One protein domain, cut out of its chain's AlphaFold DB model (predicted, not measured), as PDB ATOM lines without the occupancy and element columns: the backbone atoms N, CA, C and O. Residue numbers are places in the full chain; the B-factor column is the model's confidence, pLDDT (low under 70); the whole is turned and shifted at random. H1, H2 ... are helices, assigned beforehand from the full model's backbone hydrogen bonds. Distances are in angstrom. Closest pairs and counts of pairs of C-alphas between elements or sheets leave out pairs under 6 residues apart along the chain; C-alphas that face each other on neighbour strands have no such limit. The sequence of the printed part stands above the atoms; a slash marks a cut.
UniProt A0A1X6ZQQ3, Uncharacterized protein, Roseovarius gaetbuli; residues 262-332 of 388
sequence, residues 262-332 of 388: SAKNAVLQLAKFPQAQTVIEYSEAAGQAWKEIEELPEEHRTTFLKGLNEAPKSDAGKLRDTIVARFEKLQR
ATOM      1  N   SER A 262      50.728 -51.083 -28.539       54.84
ATOM      2  CA  SER A 262      50.007 -49.965 -27.904       54.84
ATOM      3  C   SER A 262      50.065 -50.040 -26.375       54.84
ATOM      4  O   SER A 262      50.409 -49.047 -25.743       54.84
ATOM      5  N   ALA A 263      49.849 -51.222 -25.786       56.25
ATOM      6  CA  ALA A 263      49.952 -51.427 -24.338       56.25
ATOM      7  C   ALA A 263      51.379 -51.177 -23.804       56.25
ATOM      8  O   ALA A 263      51.560 -50.559 -22.756       56.25
ATOM      9  N   LYS A 264      52.422 -51.594 -24.543       60.53
ATOM     10  CA  LYS A 264      53.818 -51.272 -24.187       60.53
ATOM     11  C   LYS A 264      54.101 -49.769 -24.229       60.53
ATOM     12  O   LYS A 264      54.804 -49.272 -23.351       60.53
ATOM     13  N   ASN A 265      53.553 -49.054 -25.212       63.69
ATOM     14  CA  ASN A 265      53.620 -47.596 -25.246       63.69
ATOM     15  C   ASN A 265      52.859 -46.977 -24.068       63.69
ATOM     16  O   ASN A 265      53.434 -46.141 -23.387       63.69
ATOM     17  N   ALA A 266      51.625 -47.404 -23.785       62.34
ATOM     18  CA  ALA A 266      50.812 -46.877 -22.686       62.34
ATOM     19  C   ALA A 266      51.552 -46.947 -21.337       62.34
ATOM     20  O   ALA A 266      51.689 -45.927 -20.662       62.34
ATOM     21  N   VAL A 267      52.150 -48.099 -21.009       65.19
ATOM     22  CA  VAL A 267      52.994 -48.277 -19.809       65.19
ATOM     23  C   VAL A 267      54.219 -47.345 -19.821       65.19
ATOM     24  O   VAL A 267      54.537 -46.727 -18.805       65.19
ATOM     25  N   LEU A 268      54.890 -47.188 -20.968       67.50
ATOM     26  CA  LEU A 268      56.041 -46.285 -21.114       67.50
ATOM     27  C   LEU A 268      55.656 -44.791 -21.068       67.50
ATOM     28  O   LEU A 268      56.498 -43.961 -20.724       67.50
ATOM     29  N   GLN A 269      54.419 -44.430 -21.417       70.62
ATOM     30  CA  GLN A 269      53.894 -43.072 -21.254       70.62
ATOM     31  C   GLN A 269      53.513 -42.822 -19.784       70.62
ATOM     32  O   GLN A 269      53.940 -41.805 -19.243       70.62
ATOM     33  N   LEU A 270      52.814 -43.751 -19.110       75.50
ATOM     34  CA  LEU A 270      52.468 -43.654 -17.676       75.50
ATOM     35  C   LEU A 270      53.701 -43.375 -16.805       75.50
ATOM     36  O   LEU A 270      53.685 -42.452 -15.996       75.50
ATOM     37  N   ALA A 271      54.801 -44.095 -17.048       78.00
ATOM     38  CA  ALA A 271      56.058 -43.946 -16.309       78.00
ATOM     39  C   ALA A 271      56.713 -42.544 -16.405       78.00
ATOM     40  O   ALA A 271      57.662 -42.262 -15.673       78.00
ATOM     41  N   LYS A 272      56.238 -41.659 -17.295       86.69
ATOM     42  CA  LYS A 272      56.687 -40.254 -17.408       86.69
ATOM     43  C   LYS A 272      55.855 -39.285 -16.564       86.69
ATOM     44  O   LYS A 272      56.275 -38.148 -16.367       86.69
ATOM     45  N   PHE A 273      54.687 -39.718 -16.093       90.31
ATOM     46  CA  PHE A 273      53.698 -38.900 -15.395       90.31
ATOM     47  C   PHE A 273      53.363 -39.538 -14.035       90.31
ATOM     48  O   PHE A 273      52.252 -40.036 -13.841       90.31
ATOM     49  N   PRO A 274      54.317 -39.564 -13.082       88.00
ATOM     50  CA  PRO A 274      54.186 -40.340 -11.849       88.00
ATOM     51  C   PRO A 274      52.983 -39.919 -10.995       88.00
ATOM     52  O   PRO A 274      52.368 -40.772 -10.366       88.00
ATOM     53  N   GLN A 275      52.595 -38.638 -11.006       87.94
ATOM     54  CA  GLN A 275      51.424 -38.186 -10.251       87.94
ATOM     55  C   GLN A 275      50.121 -38.653 -10.918       87.94
ATOM     56  O   GLN A 275      49.219 -39.116 -10.225       87.94
ATOM     57  N   ALA A 276      50.041 -38.626 -12.256       88.88
ATOM     58  CA  ALA A 276      48.898 -39.189 -12.980       88.88
ATOM     59  C   ALA A 276      48.797 -40.709 -12.802       88.88
ATOM     60  O   ALA A 276      47.696 -41.217 -12.612       88.88
ATOM     61  N   GLN A 277      49.928 -41.428 -12.804       91.00
ATOM     62  CA  GLN A 277      49.965 -42.862 -12.514       91.00
ATOM     63  C   GLN A 277      49.369 -43.158 -11.129       91.00
ATOM     64  O   GLN A 277      48.469 -43.987 -11.034       91.00
ATOM     65  N   THR A 278      49.796 -42.447 -10.077       89.06
ATOM     66  CA  THR A 278      49.221 -42.617  -8.731       89.06
ATOM     67  C   THR A 278      47.726 -42.288  -8.694       89.06
ATOM     68  O   THR A 278      46.962 -43.002  -8.054       89.06
ATOM     69  N   VAL A 279      47.261 -41.249  -9.396       90.50
ATOM     70  CA  VAL A 279      45.823 -40.930  -9.419       90.50
ATOM     71  C   VAL A 279      45.017 -42.003 -10.164       90.50
ATOM     72  O   VAL A 279      43.959 -42.388  -9.682       90.50
ATOM     73  N   ILE A 280      45.518 -42.543 -11.280       90.94
ATOM     74  CA  ILE A 280      44.876 -43.638 -12.037       90.94
ATOM     75  C   ILE A 280      44.843 -44.952 -11.235       90.94
ATOM     76  O   ILE A 280      43.882 -45.709 -11.347       90.94
ATOM     77  N   GLU A 281      45.869 -45.220 -10.425       90.00
ATOM     78  CA  GLU A 281      45.970 -46.425  -9.591       90.00
ATOM     79  C   GLU A 281      45.055 -46.375  -8.351       90.00
ATOM     80  O   GLU A 281      44.478 -47.397  -7.983       90.00
ATOM     81  N   TYR A 282      44.884 -45.200  -7.728       90.25
ATOM     82  CA  TYR A 282      44.161 -45.049  -6.453       90.25
ATOM     83  C   TYR A 282      42.768 -44.394  -6.561       90.25
ATOM     84  O   TYR A 282      42.010 -44.441  -5.594       90.25
ATOM     85  N   SER A 283      42.401 -43.787  -7.698       91.75
ATOM     86  CA  SER A 283      41.068 -43.202  -7.924       91.75
ATOM     87  C   SER A 283      40.303 -43.976  -8.992       91.75
ATOM     88  O   SER A 283      40.670 -43.961 -10.166       91.75
ATOM     89  N   GLU A 284      39.189 -44.601  -8.602       90.50
ATOM     90  CA  GLU A 284      38.353 -45.377  -9.524       90.50
ATOM     91  C   GLU A 284      37.876 -44.535 -10.718       90.50
ATOM     92  O   GLU A 284      37.974 -44.982 -11.858       90.50
ATOM     93  N   ALA A 285      37.450 -43.289 -10.486       88.69
ATOM     94  CA  ALA A 285      37.008 -42.386 -11.548       88.69
ATOM     95  C   ALA A 285      38.127 -42.074 -12.563       88.69
ATOM     96  O   ALA A 285      37.870 -42.001 -13.764       88.69
ATOM     97  N   ALA A 286      39.379 -41.944 -12.108       88.56
ATOM     98  CA  ALA A 286      40.523 -41.755 -13.000       88.56
ATOM     99  C   ALA A 286      40.911 -43.054 -13.725       88.56
ATOM    100  O   ALA A 286      41.262 -43.014 -14.903       88.56
ATOM    101  N   GLY A 287      40.798 -44.206 -13.057       88.38
ATOM    102  CA  GLY A 287      41.006 -45.526 -13.657       88.38
ATOM    103  C   GLY A 287      39.932 -45.924 -14.679       88.38
ATOM    104  O   GLY A 287      40.234 -46.653 -15.622       88.38
ATOM    105  N   GLN A 288      38.695 -45.444 -14.531       89.50
ATOM    106  CA  GLN A 288      37.634 -45.565 -15.538       89.50
ATOM    107  C   GLN A 288      37.916 -44.630 -16.726       89.50
ATOM    108  O   GLN A 288      38.080 -45.111 -17.846       89.50
ATOM    109  N   ALA A 289      38.109 -43.329 -16.468       90.75
ATOM    110  CA  ALA A 289      38.432 -42.327 -17.488       90.75
ATOM    111  C   ALA A 289      39.677 -42.684 -18.327       90.75
ATOM    112  O   ALA A 289      39.697 -42.467 -19.539       90.75
ATOM    113  N   TRP A 290      40.706 -43.277 -17.709       90.31
ATOM    114  CA  TRP A 290      41.897 -43.737 -18.424       90.31
ATOM    115  C   TRP A 290      41.606 -44.873 -19.416       90.31
ATOM    116  O   TRP A 290      42.179 -44.865 -20.500       90.31
ATOM    117  N   LYS A 291      40.721 -45.830 -19.095       88.94
ATOM    118  CA  LYS A 291      40.426 -46.975 -19.983       88.94
ATOM    119  C   LYS A 291      39.814 -46.529 -21.306       88.94
ATOM    120  O   LYS A 291      40.235 -47.005 -22.352       88.94
ATOM    121  N   GLU A 292      38.861 -45.602 -21.251       87.00
ATOM    122  CA  GLU A 292      38.229 -45.018 -22.441       87.00
ATOM    123  C   GLU A 292      39.254 -44.240 -23.280       87.00
ATOM    124  O   GLU A 292      39.323 -44.377 -24.500       87.00
ATOM    125  N   ILE A 293      40.120 -43.469 -22.616       89.50
ATOM    126  CA  ILE A 293      41.190 -42.716 -23.276       89.50
ATOM    127  C   ILE A 293      42.276 -43.639 -23.841       89.50
ATOM    128  O   ILE A 293      42.892 -43.289 -24.847       89.50
ATOM    129  N   GLU A 294      42.512 -44.824 -23.271       87.19
ATOM    130  CA  GLU A 294      43.514 -45.767 -23.779       87.19
ATOM    131  C   GLU A 294      43.196 -46.261 -25.205       87.19
ATOM    132  O   GLU A 294      44.129 -46.597 -25.949       87.19
ATOM    133  N   GLU A 295      41.923 -46.226 -25.615       83.69
ATOM    134  CA  GLU A 295      41.469 -46.546 -26.976       83.69
ATOM    135  C   GLU A 295      41.712 -45.404 -27.988       83.69
ATOM    136  O   GLU A 295      41.786 -45.653 -29.196       83.69
ATOM    137  N   LEU A 296      41.916 -44.167 -27.516       83.88
ATOM    138  CA  LEU A 296      42.185 -42.988 -28.350       83.88
ATOM    139  C   LEU A 296      43.654 -42.913 -28.837       83.88
ATOM    140  O   LEU A 296      44.560 -43.511 -28.245       83.88
ATOM    141  N   PRO A 297      43.944 -42.130 -29.901       83.44
ATOM    142  CA  PRO A 297      45.313 -41.877 -30.360       83.44
ATOM    143  C   PRO A 297      46.258 -41.319 -29.276       83.44
ATOM    144  O   PRO A 297      45.840 -40.590 -28.378       83.44
ATOM    145  N   GLU A 298      47.564 -41.610 -29.407       81.81
ATOM    146  CA  GLU A 298      48.631 -41.273 -28.435       81.81
ATOM    147  C   GLU A 298      48.581 -39.831 -27.892       81.81
ATOM    148  O   GLU A 298      48.873 -39.616 -26.719       81.81
ATOM    149  N   GLU A 299      48.214 -38.853 -28.724       84.69
ATOM    150  CA  GLU A 299      48.138 -37.426 -28.376       84.69
ATOM    151  C   GLU A 299      47.083 -37.118 -27.302       84.69
ATOM    152  O   GLU A 299      47.334 -36.348 -26.374       84.69
ATOM    153  N   HIS A 300      45.920 -37.767 -27.367       86.88
ATOM    154  CA  HIS A 300      44.864 -37.621 -26.363       86.88
ATOM    155  C   HIS A 300      45.291 -38.277 -25.045       86.88
ATOM    156  O   HIS A 300      45.122 -37.696 -23.969       86.88
ATOM    157  N   ARG A 301      45.953 -39.438 -25.141       89.44
ATOM    158  CA  ARG A 301      46.496 -40.184 -23.995       89.44
ATOM    159  C   ARG A 301      47.545 -39.375 -23.233       89.44
ATOM    160  O   ARG A 301      47.459 -39.254 -22.013       89.44
ATOM    161  N   THR A 302      48.504 -38.768 -23.931       88.94
ATOM    162  CA  THR A 302      49.520 -37.915 -23.289       88.94
ATOM    163  C   THR A 302      48.944 -36.595 -22.780       88.94
ATOM    164  O   THR A 302      49.386 -36.124 -21.735       88.94
ATOM    165  N   THR A 303      47.929 -36.029 -23.442       88.94
ATOM    166  CA  THR A 303      47.234 -34.820 -22.966       88.94
ATOM    167  C   THR A 303      46.515 -35.068 -21.635       88.94
ATOM    168  O   THR A 303      46.652 -34.262 -20.712       88.94
ATOM    169  N   PHE A 304      45.816 -36.201 -21.488       92.00
ATOM    170  CA  PHE A 304      45.161 -36.587 -20.232       92.00
ATOM    171  C   PHE A 304      46.168 -36.813 -19.100       92.00
ATOM    172  O   PHE A 304      46.044 -36.210 -18.035       92.00
ATOM    173  N   LEU A 305      47.207 -37.624 -19.346       91.81
ATOM    174  CA  LEU A 305      48.256 -37.889 -18.354       91.81
ATOM    175  C   LEU A 305      48.974 -36.606 -17.924       91.81
ATOM    176  O   LEU A 305      49.267 -36.438 -16.743       91.81
ATOM    177  N   LYS A 306      49.217 -35.676 -18.857       93.00
ATOM    178  CA  LYS A 306      49.783 -34.366 -18.534       93.00
ATOM    179  C   LYS A 306      48.856 -33.582 -17.600       93.00
ATOM    180  O   LYS A 306      49.305 -33.176 -16.533       93.00
ATOM    181  N   GLY A 307      47.583 -33.405 -17.963       90.31
ATOM    182  CA  GLY A 307      46.625 -32.641 -17.153       90.31
ATOM    183  C   GLY A 307      46.439 -33.220 -15.746       90.31
ATOM    184  O   GLY A 307      46.462 -32.483 -14.762       90.31
ATOM    185  N   LEU A 308      46.362 -34.548 -15.634       91.00
ATOM    186  CA  LEU A 308      46.236 -35.243 -14.352       91.00
ATOM    187  C   LEU A 308      47.532 -35.194 -13.514       91.00
ATOM    188  O   LEU A 308      47.472 -35.240 -12.288       91.00
ATOM    189  N   ASN A 309      48.702 -35.053 -14.147       91.12
ATOM    190  CA  ASN A 309      49.985 -34.865 -13.460       91.12
ATOM    191  C   ASN A 309      50.252 -33.397 -13.076       91.12
ATOM    192  O   ASN A 309      51.022 -33.143 -12.156       91.12
ATOM    193  N   GLU A 310      49.651 -32.430 -13.772       91.12
ATOM    194  CA  GLU A 310      49.703 -31.004 -13.413       91.12
ATOM    195  C   GLU A 310      48.662 -30.651 -12.334       91.12
ATOM    196  O   GLU A 310      48.929 -29.810 -11.475       91.12
ATOM    197  N   ALA A 311      47.511 -31.333 -12.317       90.88
ATOM    198  CA  ALA A 311      46.469 -31.172 -11.303       90.88
ATOM    199  C   ALA A 311      45.935 -32.531 -10.785       90.88
ATOM    200  O   ALA A 311      44.829 -32.937 -11.149       90.88
ATOM    201  N   PRO A 312      46.642 -33.214  -9.859       89.06
ATOM    202  CA  PRO A 312      46.256 -34.543  -9.347       89.06
ATOM    203  C   PRO A 312      44.921 -34.612  -8.589       89.06
ATOM    204  O   PRO A 312      44.407 -35.695  -8.333       89.06
ATOM    205  N   LYS A 313      44.372 -33.458  -8.192       90.00
ATOM    206  CA  LYS A 313      43.062 -33.324  -7.527       90.00
ATOM    207  C   LYS A 313      41.966 -32.805  -8.469       90.00
ATOM    208  O   LYS A 313      40.912 -32.384  -7.999       90.00
ATOM    209  N   SER A 314      42.237 -32.751  -9.775       87.69
ATOM    210  CA  SER A 314      41.248 -32.356 -10.778       87.69
ATOM    211  C   SER A 314      40.221 -33.461 -11.025       87.69
ATOM    212  O   SER A 314      40.433 -34.633 -10.712       87.69
ATOM    213  N   ASP A 315      39.083 -33.068 -11.586       90.56
ATOM    214  CA  ASP A 315      38.034 -33.990 -11.994       90.56
ATOM    215  C   ASP A 315      38.461 -34.724 -13.277       90.56
ATOM    216  O   ASP A 315      38.398 -34.179 -14.382       90.56
ATOM    217  N   ALA A 316      38.923 -35.965 -13.110       89.38
ATOM    218  CA  ALA A 316      39.367 -36.816 -14.209       89.38
ATOM    219  C   ALA A 316      38.241 -37.130 -15.214       89.38
ATOM    220  O   ALA A 316      38.529 -37.299 -16.398       89.38
ATOM    221  N   GLY A 317      36.976 -37.143 -14.774       88.31
ATOM    222  CA  GLY A 317      35.817 -37.277 -15.656       88.31
ATOM    223  C   GLY A 317      35.710 -36.074 -16.587       88.31
ATOM    224  O   GLY A 317      35.791 -36.235 -17.800       88.31
ATOM    225  N   LYS A 318      35.692 -34.854 -16.036       91.31
ATOM    226  CA  LYS A 318      35.650 -33.616 -16.842       91.31
ATOM    227  C   LYS A 318      36.861 -33.454 -17.766       91.31
ATOM    228  O   LYS A 318      36.725 -32.929 -18.874       91.31
ATOM    229  N   LEU A 319      38.047 -33.899 -17.340       89.31
ATOM    230  CA  LEU A 319      39.242 -33.903 -18.192       89.31
ATOM    231  C   LEU A 319      39.088 -34.884 -19.370       89.31
ATOM    232  O   LEU A 319      39.454 -34.537 -20.493       89.31
ATOM    233  N   ARG A 320      38.497 -36.066 -19.135       91.56
ATOM    234  CA  ARG A 320      38.120 -37.031 -20.181       91.56
ATOM    235  C   ARG A 320      37.069 -36.453 -21.116       91.56
ATOM    236  O   ARG A 320      37.311 -36.440 -22.318       91.56
ATOM    237  N   ASP A 321      35.979 -35.900 -20.586       91.00
ATOM    238  CA  ASP A 321      34.890 -35.286 -21.365       91.00
ATOM    239  C   ASP A 321      35.438 -34.219 -22.329       91.00
ATOM    240  O   ASP A 321      35.138 -34.218 -23.521       91.00
ATOM    241  N   THR A 322      36.327 -33.351 -21.830       91.12
ATOM    242  CA  THR A 322      36.962 -32.273 -22.610       91.12
ATOM    243  C   THR A 322      37.839 -32.805 -23.751       91.12
ATOM    244  O   THR A 322      37.913 -32.197 -24.823       91.12
ATOM    245  N   ILE A 323      38.526 -33.931 -23.539       89.88
ATOM    246  CA  ILE A 323      39.407 -34.554 -24.537       89.88
ATOM    247  C   ILE A 323      38.594 -35.343 -25.571       89.88
ATOM    248  O   ILE A 323      38.891 -35.241 -26.764       89.88
ATOM    249  N   VAL A 324      37.562 -36.070 -25.131       88.69
ATOM    250  CA  VAL A 324      36.643 -36.833 -25.990       88.69
ATOM    251  C   VAL A 324      35.841 -35.890 -26.885       88.69
ATOM    252  O   VAL A 324      35.962 -36.002 -28.100       88.69
ATOM    253  N   ALA A 325      35.167 -34.874 -26.338       87.75
ATOM    254  CA  ALA A 325      34.390 -33.916 -27.134       87.75
ATOM    255  C   ALA A 325      35.244 -33.165 -28.178       87.75
ATOM    256  O   ALA A 325      34.788 -32.847 -29.279       87.75
ATOM    257  N   ARG A 326      36.528 -32.909 -27.872       87.00
ATOM    258  CA  ARG A 326      37.477 -32.332 -28.839       87.00
ATOM    259  C   ARG A 326      37.859 -33.315 -29.952       87.00
ATOM    260  O   ARG A 326      38.091 -32.875 -31.074       87.00
ATOM    261  N   PHE A 327      37.951 -34.609 -29.658       87.12
ATOM    262  CA  PHE A 327      38.210 -35.656 -30.650       87.12
ATOM    263  C   PHE A 327      36.977 -35.928 -31.521       87.12
ATOM    264  O   PHE A 327      37.092 -35.956 -32.746       87.12
ATOM    265  N   GLU A 328      35.794 -36.022 -30.914       86.38
ATOM    266  CA  GLU A 328      34.506 -36.148 -31.603       86.38
ATOM    267  C   GLU A 328      34.305 -35.006 -32.599       86.38
ATOM    268  O   GLU A 328      34.058 -35.277 -33.771       86.38
ATOM    269  N   LYS A 329      34.551 -33.748 -32.206       88.00
ATOM    270  CA  LYS A 329      34.467 -32.590 -33.116       88.00
ATOM    271  C   LYS A 329      35.493 -32.601 -34.266       88.00
ATOM    272  O   LYS A 329      35.298 -31.917 -35.267       88.00
ATOM    273  N   LEU A 330      36.586 -33.362 -34.161       84.69
ATOM    274  CA  LEU A 330      37.519 -33.579 -35.280       84.69
ATOM    275  C   LEU A 330      37.057 -34.720 -36.204       84.69
ATOM    276  O   LEU A 330      37.364 -34.707 -37.400       84.69
ATOM    277  N   GLN A 331      36.308 -35.694 -35.678       85.31
ATOM    278  CA  GLN A 331      35.703 -36.758 -36.478       85.31
ATOM    279  C   GLN A 331      34.417 -36.308 -37.175       85.31
ATOM    280  O   GLN A 331      34.295 -36.525 -38.380       85.31
ATOM    281  N   ARG A 332      33.505 -35.660 -36.450       90.19
ATOM    282  CA  ARG A 332      32.217 -35.134 -36.917       90.19
ATOM    283  C   ARG A 332      32.236 -33.593 -36.805       90.19
ATOM    284  O   ARG A 332      31.835 -33.057 -35.773       90.19
TER     285      ARG A 332
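AT A GLANCE: This is residues 262 to 332 of the 388 residues of an uncharacterized protein of Roseovarius gaetbuli (UniProt A0A1X6ZQQ3). Three helices, H3, H4 and H5, form an up-and-down bundle, their centres in a triangle; H2 crosses the end where H4 finishes, and H1 lies loosely along the side of H4. The printed part has 71 residues with five named helices, H1 to H5 in order, and no named strand: the class is all helix. It is compact, with a radius of gyration of the C-alphas of 11.2 A and spans of 34 by 26 by 19 A.

HOW THE PARTS SIT: Start at H1, residues 262 to 270, which is close but not clearly touching H2, residues 274 to 282; their closest C-alphas, Leu 270 and Gln 277, are 5.8 A apart. H2 touches H3, residues 284 to 294, only at the corner, closest at the C-alphas of Ile 280 and Gly 287, 4.6 A. H4, residues 298 to 310, touches H2 with residues 305 to 309 alone, about perpendicular at 90 degrees; the closest C-alphas are Ala 276 and Asn 309, 4.5 A. H3 and H4 form a hairpin at a shallow tilt of 27 degrees, closest at the C-alphas of Ile 293 and Arg 301, 5.9 A. H4 and H5, residues 316 to 331, form another at 27 degrees; the closest C-alphas are His 300 and Ile 323, 6.5 A. H3 touches H5, the same way at 20 degrees, closest at the C-alphas of Ala 286 and Ala 316, 5.2 A. H5 is apart from H1 and H2. Every O i to N i+4 pair is within hydrogen-bond range in H1, H2, H4 and H5; in H3, 5 of 7 are.

IN THESE COORDINATES: Find C-alpha 262 at (50.007, -49.965, -27.904), where H1 begins. H4 spans 18.2 A; H5 spans 22.6 A, ending at C-alpha 331, (35.703, -36.758, -36.478).

THE WHOLE: The two farthest C-alphas, Tyr 282 and Arg 332, are 34.2 A apart. The printed part has no cut, and its four links between helices are tight. The model's pLDDT is under 70 at residues 262 to 268.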